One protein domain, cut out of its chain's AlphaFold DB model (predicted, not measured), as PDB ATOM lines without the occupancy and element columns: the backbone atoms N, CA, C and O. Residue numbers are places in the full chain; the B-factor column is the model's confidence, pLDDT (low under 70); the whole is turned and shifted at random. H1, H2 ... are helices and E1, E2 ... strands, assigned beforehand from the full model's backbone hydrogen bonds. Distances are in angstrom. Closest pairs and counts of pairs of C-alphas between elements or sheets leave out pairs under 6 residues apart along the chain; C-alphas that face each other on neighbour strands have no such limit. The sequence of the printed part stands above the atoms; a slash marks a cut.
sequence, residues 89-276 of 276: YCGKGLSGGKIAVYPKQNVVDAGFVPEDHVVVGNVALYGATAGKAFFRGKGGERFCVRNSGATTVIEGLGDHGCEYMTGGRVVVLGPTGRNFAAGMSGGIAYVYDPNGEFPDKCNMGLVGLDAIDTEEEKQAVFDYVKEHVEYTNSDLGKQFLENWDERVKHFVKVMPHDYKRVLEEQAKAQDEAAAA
ATOM      1  N   TYR A  89     186.141 203.806 203.890       98.75
ATOM      2  CA  TYR A  89     186.559 204.657 202.774       98.75
ATOM      3  C   TYR A  89     186.651 203.945 201.417       98.75
ATOM      4  O   TYR A  89     187.289 204.469 200.501       98.75
ATOM      5  N   CYS A  90     186.027 202.774 201.260       98.81
ATOM      6  CA  CYS A  90     185.901 202.123 199.959       98.81
ATOM      7  C   CYS A  90     185.337 203.108 198.918       98.81
ATOM      8  O   CYS A  90     184.309 203.750 199.148       98.81
ATOM      9  N   GLY A  91     186.033 203.272 197.794       98.75
ATOM     10  CA  GLY A  91     185.644 204.202 196.735       98.75
ATOM     11  C   GLY A  91     185.696 205.680 197.134       98.75
ATOM     12  O   GLY A  91     185.034 206.507 196.508       98.75
ATOM     13  N   LYS A  92     186.458 206.055 198.171       98.75
ATOM     14  CA  LYS A  92     186.707 207.469 198.493       98.75
ATOM     15  C   LYS A  92     187.177 208.203 197.230       98.75
ATOM     16  O   LYS A  92     188.074 207.747 196.528       98.75
ATOM     17  N   GLY A  93     186.561 209.337 196.925       98.56
ATOM     18  CA  GLY A  93     186.873 210.139 195.747       98.56
ATOM     19  C   GLY A  93     186.678 209.418 194.411       98.56
ATOM     20  O   GLY A  93     187.340 209.811 193.453       98.56
ATOM     21  N   LEU A  94     185.843 208.368 194.328       98.81
ATOM     22  CA  LEU A  94     185.565 207.630 193.084       98.81
ATOM     23  C   LEU A  94     185.378 208.603 191.906       98.81
ATOM     24  O   LEU A  94     184.652 209.595 192.019       98.81
ATOM     25  N   SER A  95     186.106 208.351 190.817       98.06
ATOM     26  CA  SER A  95     186.309 209.309 189.722       98.06
ATOM     27  C   SER A  95     186.077 208.655 188.356       98.06
ATOM     28  O   SER A  95     186.860 208.812 187.421       98.06
ATOM     29  N   GLY A  96     184.986 207.894 188.248       98.12
ATOM     30  CA  GLY A  96     184.519 207.288 186.998       98.12
ATOM     31  C   GLY A  96     184.676 205.772 186.909       98.12
ATOM     32  O   GLY A  96     184.056 205.171 186.038       98.12
ATOM     33  N   GLY A  97     185.458 205.148 187.795       98.69
ATOM     34  CA  GLY A  97     185.568 203.689 187.863       98.69
ATOM     35  C   GLY A  97     184.292 203.004 188.369       98.69
ATOM     36  O   GLY A  97     183.359 203.661 188.848       98.69
ATOM     37  N   LYS A  98     184.270 201.672 188.281       98.88
ATOM     38  CA  LYS A  98     183.189 200.827 188.810       98.88
ATOM     39  C   LYS A  98     183.689 199.982 189.979       98.88
ATOM     40  O   LYS A  98     184.795 199.445 189.925       98.88
ATOM     41  N   ILE A  99     182.882 199.855 191.029       98.88
ATOM     42  CA  ILE A  99     183.181 199.032 192.208       98.88
ATOM     43  C   ILE A  99     182.020 198.065 192.453       98.88
ATOM     44  O   ILE A  99     180.865 198.477 192.409       98.88
ATOM     45  N   ALA A 100     182.305 196.806 192.769       98.94
ATOM     46  CA  ALA A 100     181.309 195.892 193.322       98.94
ATOM     47  C   ALA A 100     181.886 195.126 194.514       98.94
ATOM     48  O   ALA A 100     182.991 194.597 194.419       98.94
ATOM     49  N   VAL A 101     181.155 195.049 195.624       98.94
ATOM     50  CA  VAL A 101     181.549 194.255 196.797       98.94
ATOM     51  C   VAL A 101     180.375 193.378 197.203       98.94
ATOM     52  O   VAL A 101     179.259 193.870 197.393       98.94
ATOM     53  N   TYR A 102     180.619 192.078 197.300       98.81
ATOM     54  CA  TYR A 102     179.594 191.084 197.595       98.81
ATOM     55  C   TYR A 102     180.195 189.890 198.338       98.81
ATOM     56  O   TYR A 102     181.338 189.531 198.069       98.81
ATOM     57  N   PRO A 103     179.451 189.241 199.249       98.00
ATOM     58  CA  PRO A 103     179.961 188.116 200.022       98.00
ATOM     59  C   PRO A 103     180.292 186.908 199.141       98.00
ATOM     60  O   PRO A 103     179.754 186.736 198.048       98.00
ATOM     61  N   LYS A 104     181.151 186.028 199.665       96.50
ATOM     62  CA  LYS A 104     181.497 184.761 199.011       96.50
ATOM     63  C   LYS A 104     180.262 183.889 198.824       96.50
ATOM     64  O   LYS A 104     179.505 183.680 199.776       96.50
ATOM     65  N   GLN A 105     180.107 183.319 197.629       93.31
ATOM     66  CA  GLN A 105     178.903 182.551 197.289       93.31
ATOM     67  C   GLN A 105     178.708 181.348 198.222       93.31
ATOM     68  O   GLN A 105     177.604 181.105 198.688       93.31
ATOM     69  N   ASN A 106     179.787 180.660 198.604       94.88
ATOM     70  CA  ASN A 106     179.710 179.507 199.506       94.88
ATOM     71  C   ASN A 106     179.206 179.848 200.921       94.88
ATOM     72  O   ASN A 106     178.692 178.973 201.613       94.88
ATOM     73  N   VAL A 107     179.382 181.094 201.373       94.56
ATOM     74  CA  VAL A 107     178.873 181.562 202.668       94.56
ATOM     75  C   VAL A 107     177.385 181.895 202.553       94.56
ATOM     76  O   VAL A 107     176.616 181.542 203.445       94.56
ATOM     77  N   VAL A 108     176.966 182.485 201.428       95.94
ATOM     78  CA  VAL A 108     175.545 182.701 201.100       95.94
ATOM     79  C   VAL A 108     174.802 181.366 201.004       95.94
ATOM     80  O   VAL A 108     173.781 181.187 201.662       95.94
ATOM     81  N   ASP A 109     175.357 180.391 200.282       95.19
ATOM     82  CA  ASP A 109     174.781 179.047 200.133       95.19
ATOM     83  C   ASP A 109     174.651 178.313 201.482       95.19
ATOM     84  O   ASP A 109     173.798 177.440 201.648       95.19
ATOM     85  N   ALA A 110     175.481 178.681 202.464       96.31
ATOM     86  CA  ALA A 110     175.437 178.164 203.829       96.31
ATOM     87  C   ALA A 110     174.421 178.887 204.741       96.31
ATOM     88  O   ALA A 110     174.361 178.590 205.935       96.31
ATOM     89  N   GLY A 111     173.621 179.816 204.202       95.62
ATOM     90  CA  GLY A 111     172.547 180.513 204.916       95.62
ATOM     91  C   GLY A 111     172.897 181.918 205.414       95.62
ATOM     92  O   GLY A 111     172.138 182.484 206.199       95.62
ATOM     93  N   PHE A 112     174.027 182.496 204.996       96.69
ATOM     94  CA  PHE A 112     174.323 183.902 205.273       96.69
ATOM     95  C   PHE A 112     173.399 184.814 204.464       96.69
ATOM     96  O   PHE A 112     173.331 184.689 203.244       96.69
ATOM     97  N   VAL A 113     172.736 185.752 205.144       97.56
ATOM     98  CA  VAL A 113     171.807 186.728 204.553       97.56
ATOM     99  C   VAL A 113     172.542 188.063 204.364       97.56
ATOM    100  O   VAL A 113     172.788 188.753 205.361       97.56
ATOM    101  N   PRO A 114     172.961 188.430 203.137       97.81
ATOM    102  CA  PRO A 114     173.809 189.603 202.906       97.81
ATOM    103  C   PRO A 114     173.187 190.919 203.365       97.81
ATOM    104  O   PRO A 114     173.861 191.721 204.010       97.81
ATOM    105  N   GLU A 115     171.897 191.113 203.111       96.94
ATOM    106  CA  GLU A 115     171.147 192.316 203.467       96.94
ATOM    107  C   GLU A 115     171.037 192.536 204.985       96.94
ATOM    108  O   GLU A 115     170.767 193.650 205.431       96.94
ATOM    109  N   ASP A 116     171.333 191.522 205.806       97.31
ATOM    110  CA  ASP A 116     171.383 191.664 207.259       97.31
ATOM    111  C   ASP A 116     172.748 192.116 207.793       97.31
ATOM    112  O   ASP A 116     172.819 192.614 208.922       97.31
ATOM    113  N   HIS A 117     173.806 192.044 206.982       98.25
ATOM    114  CA  HIS A 117     175.194 192.164 207.426       98.25
ATOM    115  C   HIS A 117     175.958 193.285 206.720       98.25
ATOM    116  O   HIS A 117     175.650 193.668 205.597       98.25
ATOM    117  N   VAL A 118     176.987 193.816 207.383       98.19
ATOM    118  CA  VAL A 118     177.850 194.855 206.808       98.19
ATOM    119  C   VAL A 118     178.800 194.239 205.780       98.19
ATOM    120  O   VAL A 118     179.559 193.332 206.111       98.19
ATOM    121  N   VAL A 119     178.778 194.763 204.553       98.69
ATOM    122  CA  VAL A 119     179.684 194.376 203.454       98.69
ATOM    123  C   VAL A 119     180.751 195.443 203.185       98.69
ATOM    124  O   VAL A 119     181.831 195.140 202.680       98.69
ATOM    125  N   VAL A 120     180.464 196.699 203.540       98.81
ATOM    126  CA  VAL A 120     181.392 197.824 203.402       98.81
ATOM    127  C   VAL A 120     181.371 198.710 204.644       98.81
ATOM    128  O   VAL A 120     180.308 199.022 205.177       98.81
ATOM    129  N   GLY A 121     182.554 199.119 205.103       98.50
ATOM    130  CA  GLY A 121     182.725 199.956 206.291       98.50
ATOM    131  C   GLY A 121     182.180 201.386 206.165       98.50
ATOM    132  O   GLY A 121     181.387 201.733 205.285       98.50
ATOM    133  N   ASN A 122     182.626 202.245 207.075       98.75
ATOM    134  CA  ASN A 122     182.167 203.622 207.191       98.75
ATOM    135  C   ASN A 122     182.704 204.506 206.061       98.75
ATOM    136  O   ASN A 122     183.782 204.283 205.501       98.75
ATOM    137  N   VAL A 123     181.987 205.598 205.795       98.31
ATOM    138  CA  VAL A 123     182.448 206.692 204.928       98.31
ATOM    139  C   VAL A 123     182.791 206.229 203.497       98.31
ATOM    140  O   VAL A 123     183.651 206.805 202.821       98.31
ATOM    141  N   ALA A 124     182.141 205.160 203.026       98.81
ATOM    142  CA  ALA A 124     182.272 204.695 201.652       98.81
ATOM    143  C   ALA A 124     181.774 205.771 200.674       98.81
ATOM    144  O   ALA A 124     180.813 206.491 200.957       98.81
ATOM    145  N   LEU A 125     182.447 205.886 199.526       98.81
ATOM    146  CA  LEU A 125     182.167 206.878 198.480       98.81
ATOM    147  C   LEU A 125     182.297 208.342 198.925       98.81
ATOM    148  O   LEU A 125     181.709 209.237 198.315       98.81
ATOM    149  N   TYR A 126     183.104 208.603 199.960       98.81
ATOM    150  CA  TYR A 126     183.373 209.963 200.417       98.81
ATOM    151  C   TYR A 126     183.871 210.859 199.279       98.81
ATOM    152  O   TYR A 126     184.967 210.631 198.763       98.81
ATOM    153  N   GLY A 127     183.121 211.906 198.928       98.69
ATOM    154  CA  GLY A 127     183.574 212.882 197.935       98.69
ATOM    155  C   GLY A 127     183.655 212.329 196.511       98.69
ATOM    156  O   GLY A 127     184.412 212.862 195.702       98.69
ATOM    157  N   ALA A 128     182.959 211.227 196.214       98.75
ATOM    158  CA  ALA A 128     182.915 210.659 194.873       98.75
ATOM    159  C   ALA A 128     182.354 211.673 193.860       98.75
ATOM    160  O   ALA A 128     181.392 212.377 194.151       98.75
ATOM    161  N   THR A 129     182.945 211.752 192.668       98.50
ATOM    162  CA  THR A 129     182.590 212.752 191.643       98.50
ATOM    163  C   THR A 129     181.973 212.137 190.392       98.50
ATOM    164  O   THR A 129     181.239 212.816 189.681       98.50
ATOM    165  N   ALA A 130     182.251 210.863 190.127       98.44
ATOM    166  CA  ALA A 130     181.688 210.088 189.028       98.44
ATOM    167  C   ALA A 130     181.911 208.594 189.288       98.44
ATOM    168  O   ALA A 130     182.717 208.227 190.142       98.44
ATOM    169  N   GLY A 131     181.277 207.730 188.499       98.62
ATOM    170  CA  GLY A 131     181.461 206.278 188.564       98.62
ATOM    171  C   GLY A 131     180.277 205.558 189.195       98.62
ATOM    172  O   GLY A 131     179.282 206.186 189.571       98.62
ATOM    173  N   LYS A 132     180.381 204.229 189.274       98.88
ATOM    174  CA  LYS A 132     179.317 203.363 189.795       98.88
ATOM    175  C   LYS A 132     179.822 202.462 190.915       98.88
ATOM    176  O   LYS A 132     180.968 202.018 190.875       98.88
ATOM    177  N   ALA A 133     178.985 202.176 191.904       98.88
ATOM    178  CA  ALA A 133     179.341 201.266 192.987       98.88
ATOM    179  C   ALA A 133     178.158 200.408 193.454       98.88
ATOM    180  O   ALA A 133     177.068 200.930 193.677       98.88
ATOM    181  N   PHE A 134     178.375 199.111 193.647       98.94
ATOM    182  CA  PHE A 134     177.327 198.141 193.971       98.94
ATOM    183  C   PHE A 134     177.726 197.314 195.196       98.94
ATOM    184  O   PHE A 134     178.804 196.717 195.222       98.94
ATOM    185  N   PHE A 135     176.882 197.290 196.223       98.94
ATOM    186  CA  PHE A 135     177.207 196.671 197.511       98.94
ATOM    187  C   PHE A 135     176.107 195.698 197.929       98.94
ATOM    188  O   PHE A 135     175.004 196.116 198.287       98.94
ATOM    189  N   ARG A 136     176.392 194.393 197.868       98.75
ATOM    190  CA  ARG A 136     175.460 193.339 198.302       98.75
ATOM    191  C   ARG A 136     175.577 193.132 199.809       98.75
ATOM    192  O   ARG A 136     176.325 192.273 200.275       98.75
ATOM    193  N   GLY A 137     174.902 194.004 200.543       98.69
ATOM    194  CA  GLY A 137     174.836 194.043 201.998       98.69
ATOM    195  C   GLY A 137     174.733 195.476 202.515       98.69
ATOM    196  O   GLY A 137     174.517 196.417 201.747       98.69
ATOM    197  N   LYS A 138     174.895 195.653 203.826       98.69
ATOM    198  CA  LYS A 138     174.818 196.958 204.494       98.69
ATOM    199  C   LYS A 138     176.130 197.737 204.408       98.69
ATOM    200  O   LYS A 138     177.222 197.176 204.519       98.69
ATOM    201  N   GLY A 139     176.007 199.051 204.276       98.56
ATOM    202  CA  GLY A 139     177.091 200.002 204.492       98.56
ATOM    203  C   GLY A 139     177.163 200.450 205.948       98.56
ATOM    204  O   GLY A 139     176.162 200.435 206.667       98.56
ATOM    205  N   GLY A 140     178.346 200.880 206.381       98.19
ATOM    206  CA  GLY A 140     178.522 201.539 207.672       98.19
ATOM    207  C   GLY A 140     177.871 202.928 207.745       98.19
ATOM    208  O   GLY A 140     177.002 203.306 206.954       98.19
ATOM    209  N   GLU A 141     178.317 203.719 208.712       98.56
ATOM    210  CA  GLU A 141     177.902 205.109 208.892       98.56
ATOM    211  C   GLU A 141     178.469 206.020 207.795       98.56
ATOM    212  O   GLU A 141     179.526 205.750 207.212       98.56
ATOM    213  N   ARG A 142     177.805 207.158 207.558       98.69
ATOM    214  CA  ARG A 142     178.248 208.198 206.607       98.69
ATOM    215  C   ARG A 142     178.472 207.684 205.184       98.69
ATOM    216  O   ARG A 142     179.314 208.200 204.448       98.69
ATOM    217  N   PHE A 143     177.723 206.662 204.787       98.88
ATOM    218  CA  PHE A 143     177.730 206.165 203.418       98.88
ATOM    219  C   PHE A 143     177.353 207.292 202.439       98.88
ATOM    220  O   PHE A 143     176.388 208.018 202.675       98.88
ATOM    221  N   CYS A 144     178.118 207.463 201.356       98.62
ATOM    222  CA  CYS A 144     177.951 208.549 200.379       98.62
ATOM    223  C   CYS A 144     178.055 209.974 200.949       98.62
ATOM    224  O   CYS A 144     177.530 210.916 200.346       98.62
ATOM    225  N   VAL A 145     178.766 210.170 202.065       98.56
ATOM    226  CA  VAL A 145     179.029 211.525 202.563       98.56
ATOM    227  C   VAL A 145     179.739 212.359 201.491       98.56
ATOM    228  O   VAL A 145     180.738 211.937 200.902       98.56
ATOM    229  N   ARG A 146     179.221 213.552 201.202       98.62
ATOM    230  CA  ARG A 146     179.736 214.444 200.150       98.62
ATOM    231  C   ARG A 146     179.811 213.811 198.754       98.62
ATOM    232  O   ARG A 146     180.632 214.247 197.954       98.62
ATOM    233  N   ASN A 147     178.987 212.807 198.437       98.81
ATOM    234  CA  ASN A 147     178.874 212.330 197.058       98.81
ATOM    235  C   ASN A 147     178.427 213.489 196.147       98.81
ATOM    236  O   ASN A 147     177.482 214.211 196.458       98.81
ATOM    237  N   SER A 148     179.133 213.686 195.042       98.44
ATOM    238  CA  SER A 148     178.929 214.781 194.094       98.44
ATOM    239  C   SER A 148     178.618 214.288 192.681       98.44
ATOM    240  O   SER A 148     178.371 215.115 191.808       98.44
ATOM    241  N   GLY A 149     178.591 212.972 192.434       98.12
ATOM    242  CA  GLY A 149     178.272 212.469 191.094       98.12
ATOM    243  C   GLY A 149     178.356 210.963 190.863       98.12
ATOM    244  O   GLY A 149     178.093 210.531 189.744       98.12
ATOM    245  N   ALA A 150     178.686 210.148 191.868       98.69
ATOM    246  CA  ALA A 150     178.628 208.697 191.713       98.69
ATOM    247  C   ALA A 150     177.190 208.167 191.816       98.69
ATOM    248  O   ALA A 150     176.368 208.698 192.574       98.69
ATOM    249  N   THR A 151     176.926 207.089 191.078       98.94
ATOM    250  CA  THR A 151     175.706 206.285 191.187       98.94
ATOM    251  C   THR A 151     175.990 205.035 192.012       98.94
ATOM    252  O   THR A 151     176.993 204.366 191.783       98.94
ATOM    253  N   THR A 152     175.135 204.683 192.967       98.94
ATOM    254  CA  THR A 152     175.339 203.471 193.766       98.94
ATOM    255  C   THR A 152     174.044 202.786 194.168       98.94
ATOM    256  O   THR A 152     173.020 203.450 194.328       98.94
ATOM    257  N   VAL A 153     174.116 201.466 194.344       98.94
ATOM    258  CA  VAL A 153     173.056 200.635 194.924       98.94
ATOM    259  C   VAL A 153     173.613 199.877 196.127       98.94
ATOM    260  O   VAL A 153     174.709 199.314 196.056       98.94
ATOM    261  N   ILE A 154     172.866 199.882 197.232       98.94
ATOM    262  CA  ILE A 154     173.225 199.204 198.481       98.94
ATOM    263  C   ILE A 154     171.990 198.630 199.183       98.94
ATOM    264  O   ILE A 154     170.881 199.122 198.995       98.94
ATOM    265  N   GLU A 155     172.161 197.600 200.012       98.88
ATOM    266  CA  GLU A 155     171.051 196.839 200.624       98.88
ATOM    267  C   GLU A 155     170.693 197.302 202.045       98.88
ATOM    268  O   GLU A 155     169.855 196.718 202.722       98.88
ATOM    269  N   GLY A 156     171.303 198.397 202.491       98.62
ATOM    270  CA  GLY A 156     171.013 199.086 203.745       98.62
ATOM    271  C   GLY A 156     172.221 199.895 204.202       98.62
ATOM    272  O   GLY A 156     173.319 199.739 203.669       98.62
ATOM    273  N   LEU A 157     172.051 200.788 205.171       98.12
ATOM    274  CA  LEU A 157     173.161 201.607 205.673       98.12
ATOM    275  C   LEU A 157     172.935 202.119 207.095       98.12
ATOM    276  O   LEU A 157     171.804 202.161 207.576       98.12
ATOM    277  N   GLY A 158     174.025 202.509 207.758       98.50
ATOM    278  CA  GLY A 158     174.011 203.091 209.101       98.50
ATOM    279  C   GLY A 158     173.563 204.557 209.153       98.50
ATOM    280  O   GLY A 158     172.933 205.083 208.236       98.50
ATOM    281  N   ASP A 159     173.886 205.232 210.259       98.75
ATOM    282  CA  ASP A 159     173.523 206.636 210.484       98.75
ATOM    283  C   ASP A 159     174.245 207.576 209.496       98.75
ATOM    284  O   ASP A 159     175.339 207.288 208.998       98.75
ATOM    285  N   HIS A 160     173.652 208.747 209.251       98.75
ATOM    286  CA  HIS A 160     174.222 209.829 208.438       98.75
ATOM    287  C   HIS A 160     174.454 209.478 206.954       98.75
ATOM    288  O   HIS A 160     175.348 210.030 206.311       98.75
ATOM    289  N   GLY A 161     173.661 208.564 206.384       98.75
ATOM    290  CA  GLY A 161     173.694 208.292 204.942       98.75
ATOM    291  C   GLY A 161     173.427 209.554 204.109       98.75
ATOM    292  O   GLY A 161     172.587 210.373 204.475       98.75
ATOM    293  N   CYS A 162     174.153 209.724 203.002       98.75
ATOM    294  CA  CYS A 162     174.050 210.861 202.073       98.75
ATOM    295  C   CYS A 162     174.277 212.250 202.707       98.75
ATOM    296  O   CYS A 162     173.868 213.268 202.145       98.75
ATOM    297  N   GLU A 163     174.945 212.314 203.862       98.69
ATOM    298  CA  GLU A 163     175.282 213.577 204.519       98.69
ATOM    299  C   GLU A 163     176.103 214.477 203.573       98.69
ATOM    300  O   GLU A 163     177.075 214.036 202.957       98.69
ATOM    301  N   TYR A 164     175.721 215.748 203.431       98.62
ATOM    302  CA  TYR A 164     176.380 216.720 202.548       98.62
ATOM    303  C   TYR A 164     176.483 216.312 201.064       98.62
ATOM    304  O   TYR A 164     177.355 216.819 200.354       98.62
ATOM    305  N   MET A 165     175.644 215.390 200.580       98.75
ATOM    306  CA  MET A 165     175.610 215.004 199.166       98.75
ATOM    307  C   MET A 165     175.203 216.202 198.286       98.75
ATOM    308  O   MET A 165     174.273 216.945 198.603       98.75
ATOM    309  N   THR A 166     175.931 216.410 197.185       98.31
ATOM    310  CA  THR A 166     175.748 217.532 196.246       98.31
ATOM    311  C   THR A 166     175.450 217.079 194.815       98.31
ATOM    312  O   THR A 166     175.264 217.918 193.937       98.31
ATOM    313  N   GLY A 167     175.430 215.773 194.550       97.94
ATOM    314  CA  GLY A 167     175.180 215.204 193.230       97.94
ATOM    315  C   GLY A 167     175.248 213.679 193.243       97.94
ATOM    316  O   GLY A 167     175.616 213.075 194.246       97.94
ATOM    317  N   GLY A 168     174.901 213.053 192.118       98.38
ATOM    318  CA  GLY A 168     174.863 211.594 191.978       98.38
ATOM    319  C   GLY A 168     173.486 210.979 192.246       98.38
ATOM    320  O   GLY A 168     172.473 211.689 192.342       98.38
ATOM    321  N   ARG A 169     173.456 209.644 192.312       98.75
ATOM    322  CA  ARG A 169     172.254 208.824 192.533       98.75
ATOM    323  C   ARG A 169     172.547 207.726 193.554       98.75
ATOM    324  O   ARG A 169     173.539 207.019 193.420       98.75
ATOM    325  N   VAL A 170     171.708 207.575 194.569       98.94
ATOM    326  CA  VAL A 170     171.879 206.537 195.602       98.94
ATOM    327  C   VAL A 170     170.590 205.738 195.705       98.94
ATOM    328  O   VAL A 170     169.550 206.317 195.986       98.94
ATOM    329  N   VAL A 171     170.636 204.429 195.482       98.94
ATOM    330  CA  VAL A 171     169.499 203.521 195.681       98.94
ATOM    331  C   VAL A 171     169.777 202.663 196.910       98.94
ATOM    332  O   VAL A 171     170.807 201.993 196.981       98.94
ATOM    333  N   VAL A 172     168.866 202.681 197.877       98.94
ATOM    334  CA  VAL A 172     168.944 201.882 199.102       98.94
ATOM    335  C   VAL A 172     167.787 200.886 199.096       98.94
ATOM    336  O   VAL A 172     166.627 201.283 199.168       98.94
ATOM    337  N   LEU A 173     168.101 199.594 198.991       98.81
ATOM    338  CA  LEU A 173     167.125 198.497 198.891       98.81
ATOM    339  C   LEU A 173     166.628 197.987 200.252       98.81
ATOM    340  O   LEU A 173     165.798 197.083 200.305       98.81
ATOM    341  N   GLY A 174     167.135 198.549 201.347       97.94
ATOM    342  CA  GLY A 174     166.816 198.126 202.704       97.94
ATOM    343  C   GLY A 174     166.882 199.272 203.717       97.94
ATOM    344  O   GLY A 174     166.830 200.443 203.336       97.94
ATOM    345  N   PRO A 175     166.976 198.960 205.021       97.75
ATOM    346  CA  PRO A 175     166.837 199.957 206.074       97.75
ATOM    347  C   PRO A 175     168.006 200.948 206.110       97.75
ATOM    348  O   PRO A 175     169.157 200.608 205.825       97.75
ATOM    349  N   THR A 176     167.706 202.171 206.545       98.38
ATOM    350  CA  THR A 176     168.686 203.226 206.825       98.38
ATOM    351  C   THR A 176     168.813 203.489 208.327       98.38
ATOM    352  O   THR A 176     167.904 203.190 209.110       98.38
ATOM    353  N   GLY A 177     169.935 204.086 208.731       98.19
ATOM    354  CA  GLY A 177     170.087 204.722 210.034       98.19
ATOM    355  C   GLY A 177     169.505 206.137 210.075       98.19
ATOM    356  O   GLY A 177     168.879 206.621 209.130       98.19
ATOM    357  N   ARG A 178     169.717 206.813 211.203       98.56
ATOM    358  CA  ARG A 178     169.171 208.140 211.516       98.56
ATOM    359  C   ARG A 178     169.911 209.258 210.789       98.56
ATOM    360  O   ARG A 178     171.061 209.108 210.375       98.56
ATOM    361  N   ASN A 179     169.279 210.431 210.758       98.56
ATOM    362  CA  ASN A 179     169.856 211.670 210.244       98.56
ATOM    363  C   ASN A 179     170.348 211.535 208.787       98.56
ATOM    364  O   ASN A 179     171.364 212.119 208.400       98.56
ATOM    365  N   PHE A 180     169.628 210.739 207.993       98.88
ATOM    366  CA  PHE A 180     169.860 210.584 206.561       98.88
ATOM    367  C   PHE A 180     169.682 211.929 205.838       98.88
ATOM    368  O   PHE A 180     168.830 212.725 206.224       98.88
ATOM    369  N   ALA A 181     170.478 212.183 204.798       98.69
ATOM    370  CA  ALA A 181     170.443 213.386 203.961       98.69
ATOM    371  C   ALA A 181     170.689 214.724 204.692       98.69
ATOM    372  O   ALA A 181     170.408 215.797 204.155       98.69
ATOM    373  N   ALA A 182     171.272 214.706 205.895       98.75
ATOM    374  CA  ALA A 182     171.622 215.943 206.589       98.75
ATOM    375  C   ALA A 182     172.603 216.791 205.762       98.75
ATOM    376  O   ALA A 182     173.662 216.326 205.344       98.75
ATOM    377  N   GLY A 183     172.238 218.048 205.500       98.31
ATOM    378  CA  GLY A 183     173.044 218.948 204.672       98.31
ATOM    379  C   GLY A 183     173.118 218.561 203.188       98.31
ATOM    380  O   GLY A 183     173.941 219.130 202.475       98.31
ATOM    381  N   MET A 184     172.304 217.611 202.716       98.50
ATOM    382  CA  MET A 184     172.227 217.242 201.300       98.50
ATOM    383  C   MET A 184     171.662 218.413 200.488       98.50
ATOM    384  O   MET A 184     170.543 218.863 200.724       98.50
ATOM    385  N   SER A 185     172.443 218.908 199.529       97.56
ATOM    386  CA  SER A 185     172.118 220.087 198.716       97.56
ATOM    387  C   SER A 185     172.044 219.798 197.213       97.56
ATOM    388  O   SER A 185     171.675 220.681 196.445       97.56
ATOM    389  N   GLY A 186     172.371 218.577 196.772       96.31
ATOM    390  CA  GLY A 186     172.152 218.138 195.390       96.31
ATOM    391  C   GLY A 186     172.159 216.616 195.232       96.31
ATOM    392  O   GLY A 186     172.592 215.890 196.125       96.31
ATOM    393  N   GLY A 187     171.702 216.137 194.073       97.62
ATOM    394  CA  GLY A 187     171.537 214.707 193.789       97.62
ATOM    395  C   GLY A 187     170.167 214.161 194.201       97.62
ATOM    396  O   GLY A 187     169.297 214.916 194.634       97.62
ATOM    397  N   ILE A 188     169.963 212.855 194.007       98.56
ATOM    398  CA  ILE A 188     168.714 212.153 194.352       98.56
ATOM    399  C   ILE A 188     169.069 210.841 195.048       98.56
ATOM    400  O   ILE A 188     169.943 210.111 194.567       98.56
ATOM    401  N   ALA A 189     168.394 210.538 196.153       98.81
ATOM    402  CA  ALA A 189     168.421 209.211 196.753       98.81
ATOM    403  C   ALA A 189     167.033 208.562 196.677       98.81
ATOM    404  O   ALA A 189     166.026 209.247 196.812       98.81
ATOM    405  N   TYR A 190     166.987 207.251 196.477       98.88
ATOM    406  CA  TYR A 190     165.773 206.443 196.480       98.88
ATOM    407  C   TYR A 190     165.906 205.413 197.590       98.88
ATOM    408  O   TYR A 190     166.831 204.599 197.567       98.88
ATOM    409  N   VAL A 191     165.009 205.456 198.567       98.88
ATOM    410  CA  VAL A 191     165.043 204.567 199.730       98.88
ATOM    411  C   VAL A 191     163.801 203.699 199.723       98.88
ATOM    412  O   VAL A 191     162.690 204.218 199.705       98.88
ATOM    413  N   TYR A 192     163.984 202.382 199.722       98.75
ATOM    414  CA  TYR A 192     162.879 201.445 199.861       98.75
ATOM    415  C   TYR A 192     162.340 201.472 201.298       98.75
ATOM    416  O   TYR A 192     163.046 201.112 202.240       98.75
ATOM    417  N   ASP A 193     161.090 201.898 201.460       98.44
ATOM    418  CA  ASP A 193     160.414 202.076 202.745       98.44
ATOM    419  C   ASP A 193     159.029 201.400 202.747       98.44
ATOM    420  O   ASP A 193     157.989 202.057 202.666       98.44
ATOM    421  N   PRO A 194     158.976 200.061 202.834       97.62
ATOM    422  CA  PRO A 194     157.713 199.326 202.799       97.62
ATOM    423  C   PRO A 194     156.823 199.590 204.023       97.62
ATOM    424  O   PRO A 194     155.617 199.368 203.950       97.62
ATOM    425  N   ASN A 195     157.403 200.068 205.132       97.06
ATOM    426  CA  ASN A 195     156.719 200.243 206.416       97.06
ATOM    427  C   ASN A 195     156.428 201.713 206.765       97.06
ATOM    428  O   ASN A 195     155.812 201.968 207.799       97.06
ATOM    429  N   GLY A 196     156.854 202.677 205.942       97.19
ATOM    430  CA  GLY A 196     156.652 204.103 206.216       97.19
ATOM    431  C   GLY A 196     157.501 204.643 207.377       97.19
ATOM    432  O   GLY A 196     157.100 205.610 208.021       97.19
ATOM    433  N   GLU A 197     158.635 204.011 207.688       97.12
ATOM    434  CA  GLU A 197     159.507 204.381 208.815       97.12
ATOM    435  C   GLU A 197     160.626 205.352 208.424       97.12
ATOM    436  O   GLU A 197     161.292 205.926 209.293       97.12
ATOM    437  N   PHE A 198     160.915 205.490 207.131       98.50
ATOM    438  CA  PHE A 198     162.033 206.298 206.660       98.50
ATOM    439  C   PHE A 198     161.905 207.798 206.995       98.50
ATOM    440  O   PHE A 198     162.931 208.385 207.360       98.50
ATOM    441  N   PRO A 199     160.713 208.437 206.949       98.12
ATOM    442  CA  PRO A 199     160.578 209.857 207.275       98.12
ATOM    443  C   PRO A 199     161.142 210.245 208.650       98.12
ATOM    444  O   PRO A 199     161.816 211.267 208.756       98.12
ATOM    445  N   ASP A 200     160.976 209.399 209.672       97.94
ATOM    446  CA  ASP A 200     161.491 209.646 211.032       97.94
ATOM    447  C   ASP A 200     163.026 209.554 211.126       97.94
ATOM    448  O   ASP A 200     163.647 210.031 212.081       97.94
ATOM    449  N   LYS A 201     163.658 208.927 210.132       98.38
ATOM    450  CA  LYS A 201     165.111 208.741 210.034       98.38
ATOM    451  C   LYS A 201     165.759 209.790 209.122       98.38
ATOM    452  O   LYS A 201     166.987 209.913 209.120       98.38
ATOM    453  N   CYS A 202     164.965 210.566 208.382       98.62
ATOM    454  CA  CYS A 202     165.435 211.568 207.433       98.62
ATOM    455  C   CYS A 202     165.580 212.957 208.077       98.62
ATOM    456  O   CYS A 202     164.706 213.437 208.798       98.62
ATOM    457  N   ASN A 203     166.688 213.641 207.796       98.44
ATOM    458  CA  ASN A 203     166.862 215.036 208.175       98.44
ATOM    459  C   ASN A 203     166.179 215.944 207.143       98.44
ATOM    460  O   ASN A 203     166.750 216.269 206.106       98.44
ATOM    461  N   MET A 204     164.979 216.410 207.479       97.81
ATOM    462  CA  MET A 204     164.131 217.255 206.626       97.81
ATOM    463  C   MET A 204     164.596 218.721 206.514       97.81
ATOM    464  O   MET A 204     163.822 219.588 206.118       97.81
ATOM    465  N   GLY A 205     165.838 219.040 206.898       97.19
ATOM    466  CA  GLY A 205     166.334 220.417 206.929       97.19
ATOM    467  C   GLY A 205     166.454 221.067 205.546       97.19
ATOM    468  O   GLY A 205     166.135 222.243 205.406       97.19
ATOM    469  N   LEU A 206     166.912 220.317 204.535       97.12
ATOM    470  CA  LEU A 206     167.096 220.815 203.159       97.12
ATOM    471  C   LEU A 206     166.365 219.986 202.094       97.12
ATOM    472  O   LEU A 206     166.288 220.415 200.940       97.12
ATOM    473  N   VAL A 207     165.860 218.807 202.457       98.38
ATOM    474  CA  VAL A 207     165.298 217.828 201.522       98.38
ATOM    475  C   VAL A 207     163.799 217.645 201.715       98.38
ATOM    476  O   VAL A 207     163.293 217.697 202.833       98.38
ATOM    477  N   GLY A 208     163.112 217.378 200.608       97.94
ATOM    478  CA  GLY A 208     161.753 216.860 200.570       97.94
ATOM    479  C   GLY A 208     161.738 215.359 200.297       97.94
ATOM    480  O   GLY A 208     162.712 214.795 199.787       97.94
ATOM    481  N   LEU A 209     160.609 214.740 200.642       98.31
ATOM    482  CA  LEU A 209     160.298 213.349 200.344       98.31
ATOM    483  C   LEU A 209     159.141 213.315 199.346       98.31
ATOM    484  O   LEU A 209     158.093 213.900 199.611       98.31
ATOM    485  N   ASP A 210     159.335 212.625 198.231       97.12
ATOM    486  CA  ASP A 210     158.337 212.446 197.178       97.12
ATOM    487  C   ASP A 210     158.204 210.952 196.828       97.12
ATOM    488  O   ASP A 210     159.070 210.138 197.158       97.12
ATOM    489  N   ALA A 211     157.126 210.581 196.140       96.62
ATOM    490  CA  ALA A 211     157.053 209.290 195.456       96.62
ATOM    491  C   ALA A 211     157.836 209.343 194.130       96.62
ATOM    492  O   ALA A 211     158.145 210.424 193.626       96.62
ATOM    493  N   ILE A 212     158.123 208.180 193.541       96.00
ATOM    494  CA  ILE A 212     158.579 208.097 192.146       96.00
ATOM    495  C   ILE A 212     157.341 208.118 191.239       96.00
ATOM    496  O   ILE A 212     156.589 207.141 191.182       96.00
ATOM    497  N   ASP A 213     157.112 209.234 190.551       89.62
ATOM    498  CA  ASP A 213     155.854 209.542 189.859       89.62
ATOM    499  C   ASP A 213     155.927 209.480 188.323       89.62
ATOM    500  O   ASP A 213     154.883 209.407 187.672       89.62
ATOM    501  N   THR A 214     157.129 209.426 187.745       93.88
ATOM    502  CA  THR A 214     157.355 209.329 186.291       93.88
ATOM    503  C   THR A 214     157.839 207.941 185.877       93.88
ATOM    504  O   THR A 214     158.610 207.302 186.596       93.88
ATOM    505  N   GLU A 215     157.411 207.455 184.709       95.25
ATOM    506  CA  GLU A 215     157.862 206.154 184.189       95.25
ATOM    507  C   GLU A 215     159.358 206.168 183.847       95.25
ATOM    508  O   GLU A 215     160.051 205.172 184.045       95.25
ATOM    509  N   GLU A 216     159.887 207.315 183.420       95.88
ATOM    510  CA  GLU A 216     161.309 207.519 183.151       95.88
ATOM    511  C   GLU A 216     162.154 207.337 184.420       95.88
ATOM    512  O   GLU A 216     163.190 206.669 184.391       95.88
ATOM    513  N   GLU A 217     161.712 207.895 185.551       96.19
ATOM    514  CA  GLU A 217     162.421 207.749 186.824       96.19
ATOM    515  C   GLU A 217     162.283 206.327 187.381       96.19
ATOM    516  O   GLU A 217     163.272 205.772 187.865       96.19
ATOM    517  N   LYS A 218     161.111 205.688 187.237       98.25
ATOM    518  CA  LYS A 218     160.945 204.262 187.574       98.25
ATOM    519  C   LYS A 218     161.897 203.389 186.760       98.25
ATOM    520  O   LYS A 218     162.588 202.554 187.339       98.25
ATOM    521  N   GLN A 219     161.984 203.605 185.449       98.31
ATOM    522  CA  GLN A 219     162.898 202.858 184.586       98.31
ATOM    523  C   GLN A 219     164.361 203.083 184.993       98.31
ATOM    524  O   GLN A 219     165.128 202.126 185.062       98.31
ATOM    525  N   ALA A 220     164.743 204.313 185.349       98.25
ATOM    526  CA  ALA A 220     166.099 204.599 185.812       98.25
ATOM    527  C   ALA A 220     166.457 203.833 187.098       98.25
ATOM    528  O   ALA A 220     167.552 203.273 187.192       98.25
ATOM    529  N   VAL A 221     165.552 203.772 188.085       98.69
ATOM    530  CA  VAL A 221     165.799 202.991 189.310       98.69
ATOM    531  C   VAL A 221     165.824 201.491 189.009       98.69
ATOM    532  O   VAL A 221     166.708 200.803 189.523       98.69
ATOM    533  N   PHE A 222     164.937 200.991 188.140       98.75
ATOM    534  CA  PHE A 222     164.973 199.600 187.673       98.75
ATOM    535  C   PHE A 222     166.343 199.249 187.079       98.75
ATOM    536  O   PHE A 222     166.940 198.241 187.458       98.75
ATOM    537  N   ASP A 223     166.876 200.103 186.203       98.75
ATOM    538  CA  ASP A 223     168.170 199.888 185.556       98.75
ATOM    539  C   ASP A 223     169.324 199.891 186.568       98.75
ATOM    540  O   ASP A 223     170.213 199.045 186.483       98.75
ATOM    541  N   TYR A 224     169.291 200.762 187.585       98.81
ATOM    542  CA  TYR A 224     170.289 200.733 188.660       98.81
ATOM    543  C   TYR A 224     170.258 199.414 189.437       98.81
ATOM    544  O   TYR A 224     171.312 198.834 189.704       98.81
ATOM    545  N   VAL A 225     169.066 198.917 189.783       98.88
ATOM    546  CA  VAL A 225     168.913 197.629 190.479       98.88
ATOM    547  C   VAL A 225     169.320 196.464 189.577       98.88
ATOM    548  O   VAL A 225     169.941 195.510 190.045       98.88
ATOM    549  N   LYS A 226     169.044 196.550 188.276       98.81
ATOM    550  CA  LYS A 226     169.498 195.567 187.294       98.81
ATOM    551  C   LYS A 226     171.021 195.504 187.228       98.81
ATOM    552  O   LYS A 226     171.571 194.413 187.356       98.81
ATOM    553  N   GLU A 227     171.703 196.645 187.127       98.69
ATOM    554  CA  GLU A 227     173.169 196.688 187.187       98.69
ATOM    555  C   GLU A 227     173.691 196.129 188.522       98.69
ATOM    556  O   GLU A 227     174.643 195.353 188.539       98.69
ATOM    557  N   HIS A 228     173.037 196.443 189.647       98.88
ATOM    558  CA  HIS A 228     173.386 195.854 190.946       98.88
ATOM    559  C   HIS A 228     173.354 194.323 190.909       98.88
ATOM    560  O   HIS A 228     174.304 193.680 191.360       98.88
ATOM    561  N   VAL A 229     172.312 193.726 190.325       98.81
ATOM    562  CA  VAL A 229     172.214 192.269 190.143       98.81
ATOM    563  C   VAL A 229     173.306 191.745 189.210       98.81
ATOM    564  O   VAL A 229     173.919 190.728 189.530       98.81
ATOM    565  N   GLU A 230     173.594 192.434 188.106       98.56
ATOM    566  CA  GLU A 230     174.645 192.043 187.155       98.56
ATOM    567  C   GLU A 230     176.036 191.991 187.809       98.56
ATOM    568  O   GLU A 230     176.790 191.045 187.575       98.56
ATOM    569  N   TYR A 231     176.370 192.963 188.667       98.44
ATOM    570  CA  TYR A 231     177.689 193.041 189.308       98.44
ATOM    571  C   TYR A 231     177.825 192.232 190.603       98.44
ATOM    572  O   TYR A 231     178.951 191.915 190.992       98.44
ATOM    573  N   THR A 232     176.723 191.921 191.292       98.56
ATOM    574  CA  THR A 232     176.770 191.315 192.639       98.56
ATOM    575  C   THR A 232     176.035 189.985 192.769       98.56
ATOM    576  O   THR A 232     176.134 189.322 193.807       98.56
ATOM    577  N   ASN A 233     175.271 189.595 191.744       97.88
ATOM    578  CA  ASN A 233     174.364 188.451 191.780       97.88
ATOM    579  C   ASN A 233     173.388 188.498 192.980       97.88
ATOM    580  O   ASN A 233     173.024 187.456 193.524       97.88
ATOM    581  N   SER A 234     172.994 189.700 193.420       98.44
ATOM    582  CA  SER A 234     172.131 189.901 194.589       98.44
ATOM    583  C   SER A 234     170.765 189.238 194.430       98.44
ATOM    584  O   SER A 234     170.011 189.549 193.508       98.44
ATOM    585  N   ASP A 235     170.423 188.356 195.368       97.81
ATOM    586  CA  ASP A 235     169.114 187.705 195.403       97.81
ATOM    587  C   ASP A 235     168.010 188.675 195.831       97.81
ATOM    588  O   ASP A 235     166.921 188.638 195.261       97.81
ATOM    589  N   LEU A 236     168.305 189.612 196.742       98.12
ATOM    590  CA  LEU A 236     167.393 190.711 197.062       98.12
ATOM    591  C   LEU A 236     167.117 191.552 195.808       98.12
ATOM    592  O   LEU A 236     165.963 191.774 195.459       98.12
ATOM    593  N   GLY A 237     168.161 191.949 195.075       98.50
ATOM    594  CA  GLY A 237     168.020 192.688 193.819       98.50
ATOM    595  C   GLY A 237     167.146 191.954 192.795       98.50
ATOM    596  O   GLY A 237     166.254 192.564 192.210       98.50
ATOM    597  N   LYS A 238     167.315 190.635 192.630       98.69
ATOM    598  CA  LYS A 238     166.445 189.822 191.757       98.69
ATOM    599  C   LYS A 238     164.986 189.865 192.208       98.69
ATOM    600  O   LYS A 238     164.115 190.135 191.389       98.69
ATOM    601  N   GLN A 239     164.724 189.701 193.506       98.12
ATOM    602  CA  GLN A 239     163.367 189.813 194.059       98.12
ATOM    603  C   GLN A 239     162.756 191.205 193.842       98.12
ATOM    604  O   GLN A 239     161.528 191.330 193.753       98.12
ATOM    605  N   PHE A 240     163.593 192.251 193.790       98.31
ATOM    606  CA  PHE A 240     163.167 193.597 193.429       98.31
ATOM    607  C   PHE A 240     162.705 193.689 191.980       98.31
ATOM    608  O   PHE A 240     161.623 194.213 191.729       98.31
ATOM    609  N   LEU A 241     163.488 193.144 191.051       98.56
ATOM    610  CA  LEU A 241     163.171 193.154 189.621       98.56
ATOM    611  C   LEU A 241     161.952 192.281 189.287       98.56
ATOM    612  O   LEU A 241     161.141 192.665 188.452       98.56
ATOM    613  N   GLU A 242     161.791 191.134 189.954       98.19
ATOM    614  CA  GLU A 242     160.658 190.217 189.743       98.19
ATOM    615  C   GLU A 242     159.304 190.827 190.133       98.19
ATOM    616  O   GLU A 242     158.295 190.535 189.497       98.19
ATOM    617  N   ASN A 243     159.274 191.682 191.161       95.75
ATOM    618  CA  ASN A 243     158.055 192.316 191.679       95.75
ATOM    619  C   ASN A 243     158.129 193.845 191.578       95.75
ATOM    620  O   ASN A 243     157.704 194.562 192.491       95.75
ATOM    621  N   TRP A 244     158.720 194.340 190.490       97.75
ATOM    622  CA  TRP A 244     159.080 195.746 190.347       97.75
ATOM    623  C   TRP A 244     157.890 196.697 190.496       97.75
ATOM    624  O   TRP A 244     157.949 197.616 191.311       97.75
ATOM    625  N   ASP A 245     156.793 196.433 189.782       96.00
ATOM    626  CA  ASP A 245     155.609 197.303 189.750       96.00
ATOM    627  C   ASP A 245     155.005 197.551 191.136       96.00
ATOM    628  O   ASP A 245     154.418 198.605 191.380       96.00
ATOM    629  N   GLU A 246     155.147 196.591 192.052       96.88
ATOM    630  CA  GLU A 246     154.695 196.760 193.430       96.88
ATOM    631  C   GLU A 246     155.763 197.406 194.303       96.88
ATOM    632  O   GLU A 246     155.488 198.361 195.027       96.88
ATOM    633  N   ARG A 247     157.010 196.942 194.209       96.94
ATOM    634  CA  ARG A 247     158.093 197.453 195.057       96.94
ATOM    635  C   ARG A 247     158.423 198.911 194.777       96.94
ATOM    636  O   ARG A 247     158.739 199.632 195.721       96.94
ATOM    637  N   VAL A 248     158.302 199.362 193.530       97.69
ATOM    638  CA  VAL A 248     158.577 200.753 193.147       97.69
ATOM    639  C   VAL A 248     157.677 201.749 193.886       97.69
ATOM    640  O   VAL A 248     158.115 202.850 194.209       97.69
ATOM    641  N   LYS A 249     156.453 201.344 194.254       97.38
ATOM    642  CA  LYS A 249     155.494 202.173 195.010       97.38
ATOM    643  C   LYS A 249     155.935 202.456 196.444       97.38
ATOM    644  O   LYS A 249     155.449 203.403 197.052       97.38
ATOM    645  N   HIS A 250     156.834 201.634 196.976       98.12
ATOM    646  CA  HIS A 250     157.373 201.770 198.326       98.12
ATOM    647  C   HIS A 250     158.716 202.502 198.352       98.12
ATOM    648  O   HIS A 250     159.321 202.619 199.414       98.12
ATOM    649  N   PHE A 251     159.219 202.988 197.214       98.62
ATOM    650  CA  PHE A 251     160.382 203.864 197.229       98.62
ATOM    651  C   PHE A 251     159.990 205.294 197.585       98.62
ATOM    652  O   PHE A 251     159.079 205.880 197.001       98.62
ATOM    653  N   VAL A 252     160.765 205.871 198.496       98.50
ATOM    654  CA  VAL A 252     160.753 207.291 198.820       98.50
ATOM    655  C   VAL A 252     161.918 207.959 198.101       98.50
ATOM    656  O   VAL A 252     163.085 207.599 198.293       98.50
ATOM    657  N   LYS A 253     161.602 208.949 197.272       98.56
ATOM    658  CA  LYS A 253     162.565 209.836 196.624       98.56
ATOM    659  C   LYS A 253     162.946 210.952 197.589       98.56
ATOM    660  O   LYS A 253     162.089 211.679 198.078       98.56
ATOM    661  N   VAL A 254     164.243 211.105 197.830       98.62
ATOM    662  CA  VAL A 254     164.833 212.147 198.673       98.62
ATOM    663  C   VAL A 254     165.553 213.142 197.782       98.62
ATOM    664  O   VAL A 254     166.499 212.781 197.070       98.62
ATOM    665  N   MET A 255     165.114 214.398 197.825       96.88
ATOM    666  CA  MET A 255     165.646 215.442 196.957       96.88
ATOM    667  C   MET A 255     165.683 216.810 197.651       96.88
ATOM    668  O   MET A 255     164.696 217.202 198.272       96.88
ATOM    669  N   PRO A 256     166.777 217.580 197.528       96.75
ATOM    670  CA  PRO A 256     166.844 218.945 198.043       96.75
ATOM    671  C   PRO A 256     165.822 219.864 197.377       96.75
ATOM    672  O   PRO A 256     165.681 219.842 196.153       96.75
ATOM    673  N   HIS A 257     165.164 220.722 198.158       94.50
ATOM    674  CA  HIS A 257     164.118 221.617 197.647       94.50
ATOM    675  C   HIS A 257     164.619 222.555 196.541       94.50
ATOM    676  O   HIS A 257     163.979 222.684 195.498       94.50
ATOM    677  N   ASP A 258     165.783 223.178 196.739       91.94
ATOM    678  CA  ASP A 258     166.363 224.080 195.739       91.94
ATOM    679  C   ASP A 258     166.780 223.332 194.468       91.94
ATOM    680  O   ASP A 258     166.611 223.851 193.367       91.94
ATOM    681  N   TYR A 259     167.276 222.099 194.603       87.88
ATOM    682  CA  TYR A 259     167.634 221.274 193.450       87.88
ATOM    683  C   TYR A 259     166.389 220.861 192.653       87.88
ATOM    684  O   TYR A 259     166.393 220.966 191.428       87.88
ATOM    685  N   LYS A 260     165.305 220.477 193.341       89.88
ATOM    686  CA  LYS A 260     164.005 220.180 192.724       89.88
ATOM    687  C   LYS A 260     163.476 221.376 191.928       89.88
ATOM    688  O   LYS A 260     163.167 221.218 190.751       89.88
ATOM    689  N   ARG A 261     163.475 222.577 192.524       91.31
ATOM    690  CA  ARG A 261     163.041 223.815 191.849       91.31
ATOM    691  C   ARG A 261     163.804 224.050 190.542       91.31
ATOM    692  O   ARG A 261     163.186 224.322 189.520       91.31
ATOM    693  N   VAL A 262     165.132 223.904 190.566       90.38
ATOM    694  CA  VAL A 262     165.969 224.097 189.369       90.38
ATOM    695  C   VAL A 262     165.625 223.090 188.267       90.38
ATOM    696  O   VAL A 262     165.573 223.474 187.101       90.38
ATOM    697  N   LEU A 263     165.368 221.819 188.599       86.31
ATOM    698  CA  LEU A 263     164.982 220.826 187.589       86.31
ATOM    699  C   LEU A 263     163.603 221.105 186.985       86.31
ATOM    700  O   LEU A 263     163.430 220.966 185.778       86.31
ATOM    701  N   GLU A 264     162.635 221.524 187.797       89.06
ATOM    702  CA  GLU A 264     161.296 221.887 187.317       89.06
ATOM    703  C   GLU A 264     161.331 223.115 186.393       89.06
ATOM    704  O   GLU A 264     160.633 223.152 185.381       89.06
ATOM    705  N   GLU A 265     162.154 224.116 186.715       90.75
ATOM    706  CA  GLU A 265     162.385 225.284 185.854       90.75
ATOM    707  C   GLU A 265     163.042 224.887 184.522       90.75
ATOM    708  O   GLU A 265     162.632 225.370 183.466       90.75
ATOM    709  N   GLN A 266     164.021 223.974 184.551       87.88
ATOM    710  CA  GLN A 266     164.671 223.456 183.343       87.88
ATOM    711  C   GLN A 266     163.714 222.651 182.458       87.88
ATOM    712  O   GLN A 266     163.735 222.835 181.243       87.88
ATOM    713  N   ALA A 267     162.875 221.797 183.049       86.56
ATOM    714  CA  ALA A 267     161.880 221.020 182.314       86.56
ATOM    715  C   ALA A 267     160.874 221.937 181.602       86.56
ATOM    716  O   ALA A 267     160.677 221.814 180.396       86.56
ATOM    717  N   LYS A 268     160.338 222.945 182.306       87.38
ATOM    718  CA  LYS A 268     159.435 223.945 181.710       87.38
ATOM    719  C   LYS A 268     160.084 224.692 180.545       87.38
ATOM    720  O   LYS A 268     159.468 224.839 179.497       87.38
ATOM    721  N   ALA A 269     161.334 225.129 180.709       88.19
ATOM    722  CA  ALA A 269     162.061 225.821 179.647       88.19
ATOM    723  C   ALA A 269     162.311 224.923 178.419       88.19
ATOM    724  O   ALA A 269     162.302 225.413 177.291       88.19
ATOM    725  N   GLN A 270     162.535 223.618 178.619       83.94
ATOM    726  CA  GLN A 270     162.675 222.651 177.525       83.94
ATOM    727  C   GLN A 270     161.353 222.421 176.788       83.94
ATOM    728  O   GLN A 270     161.354 222.429 175.558       83.94
ATOM    729  N   ASP A 271     160.244 222.281 177.512       85.88
ATOM    730  CA  ASP A 271     158.910 222.125 176.920       85.88
ATOM    731  C   ASP A 271     158.511 223.363 176.104       85.88
ATOM    732  O   ASP A 271     158.020 223.244 174.981       85.88
ATOM    733  N   GLU A 272     158.781 224.563 176.631       86.88
ATOM    734  CA  GLU A 272     158.556 225.829 175.923       86.88
ATOM    735  C   GLU A 272     159.412 225.940 174.653       86.88
ATOM    736  O   GLU A 272     158.914 226.371 173.613       86.88
ATOM    737  N   ALA A 273     160.681 225.519 174.706       84.38
ATOM    738  CA  ALA A 273     161.570 225.522 173.546       84.38
ATOM    739  C   ALA A 273     161.182 224.474 172.490       84.38
ATOM    740  O   ALA A 273     161.376 224.717 171.303       84.38
ATOM    741  N   ALA A 274     160.645 223.321 172.898       81.81
ATOM    742  CA  ALA A 274     160.170 222.281 171.984       81.81
ATOM    743  C   ALA A 274     158.836 222.646 171.303       81.81
ATOM    744  O   ALA A 274     158.522 222.107 170.243       81.81
ATOM    745  N   ALA A 275     158.053 223.540 171.913       77.69
ATOM    746  CA  ALA A 275     156.775 224.015 171.390       77.69
ATOM    747  C   ALA A 275     156.886 225.226 170.436       77.69
ATOM    748  O   ALA A 275     155.878 225.590 169.821       77.69
ATOM    749  N   ALA A 276     158.064 225.851 170.332       68.19
ATOM    750  CA  ALA A 276     158.350 227.025 169.496       68.19
ATOM    751  C   ALA A 276     158.950 226.649 168.130       68.19
ATOM    752  O   ALA A 276     158.608 227.341 167.142       68.19
TER     753      ALA A 276
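This is residues 89 to 276 of the 276 residues of the protein "Hypothetical protein" of Minutocellus polymorphus (UniProt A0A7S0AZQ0). The body is a solenoid, a chain wound in stacked turns, each setting a parallel strand beside an earlier one: E3 beside E1, E4 beside E3, E5 beside E4, E6 beside E5. Beyond E6, E8 and E7 extend this wall antiparallel; H2 crosses its outer face with H3 folded back beside it, and residues 261 to 276, mostly H5, stick out as an arm. The 188 printed residues include five named helices and eight named strands, along the chain E1, H1, E2, E3, E4, E5, E6, E7, H2, H3, H4, E8 and H5; the strands make one branched sheet with both parallel and antiparallel neighbour pairs, in which E3 has three neighbours, and the class is mixed, helices and strands. The whole is compact, with a radius of gyration of the C-alphas of 16.2 A, yet elongated, spanning 61 by 34 by 31 A.

The twisted sheet holds E1, residues 95 to 102, E2, 118 to 120, E3, 130 to 139, E4, 148 to 157, E5, 166 to 172, E6, 186 to 192, E7, 207 to 211, and E8, 251 to 256. E1 and E2 lie on one side of E3, E4 on the other. E3 bends by 105 degrees at residue 136 and E4 by 99 degrees at 154. Within hydrogen-bond range are N 99 and O 132 for E1 and E3, 2.9 A, N 119 and O 138 for E2 and E3, 2.9 A, N 139 and O 156 for E3 and E4, 2.8 A, N 171 and O 152 for E4 and E5, 2.8 A, and N 190 and O 170 for E5 and E6, 2.8 A. Antiparallel E6 and E8 have N 252 and O 191 at 2.8 A; antiparallel E7 and E8 have N 208 and O 255 at 2.8 A. H2, residues 215 to 232, is on the sheet at a height of 9.0 A and runs across the strands, at 70 degrees to E3 on the local plane; its closest C-alphas to E3 are those of His 228 and Phe 134, 5.5 A. With its residues 222 to 229 alone, H2 touches H3, residues 235 to 242, as a helical hairpin; the C-alphas of Val 229 and Gly 237 come closest, 5.6 A. H4, residues 244 to 250, only grazes the sheet with 247 to 250, and H5, residues 257 to 274, with 257 to 260. H1, residues 105 to 109, is not on the sheet. Every O i to N i+4 pair is within hydrogen-bond range in H1, H2, H3 and H5; H4 has 1 of 3, and 3 of 4 O i to N i+3 pairs.

E1 begins at C-alpha 95, (186.309, 209.309, 189.722), and is 21.0 A long; E3 measures 19.0 A, E4 18.5 A and E6 19.6 A. H2 is 25.5 A long. H5 is 26.0 A long and ends at C-alpha 274, (160.170, 222.281, 171.984).

Ala 110 and Ala 276 have the C-alphas farthest apart, 62.1 A. The printed part has no cut; the links E5 to E6 and E6 to E7 are long. Mean pLDDT of the printed part is 96.8, with residue 276 under 70.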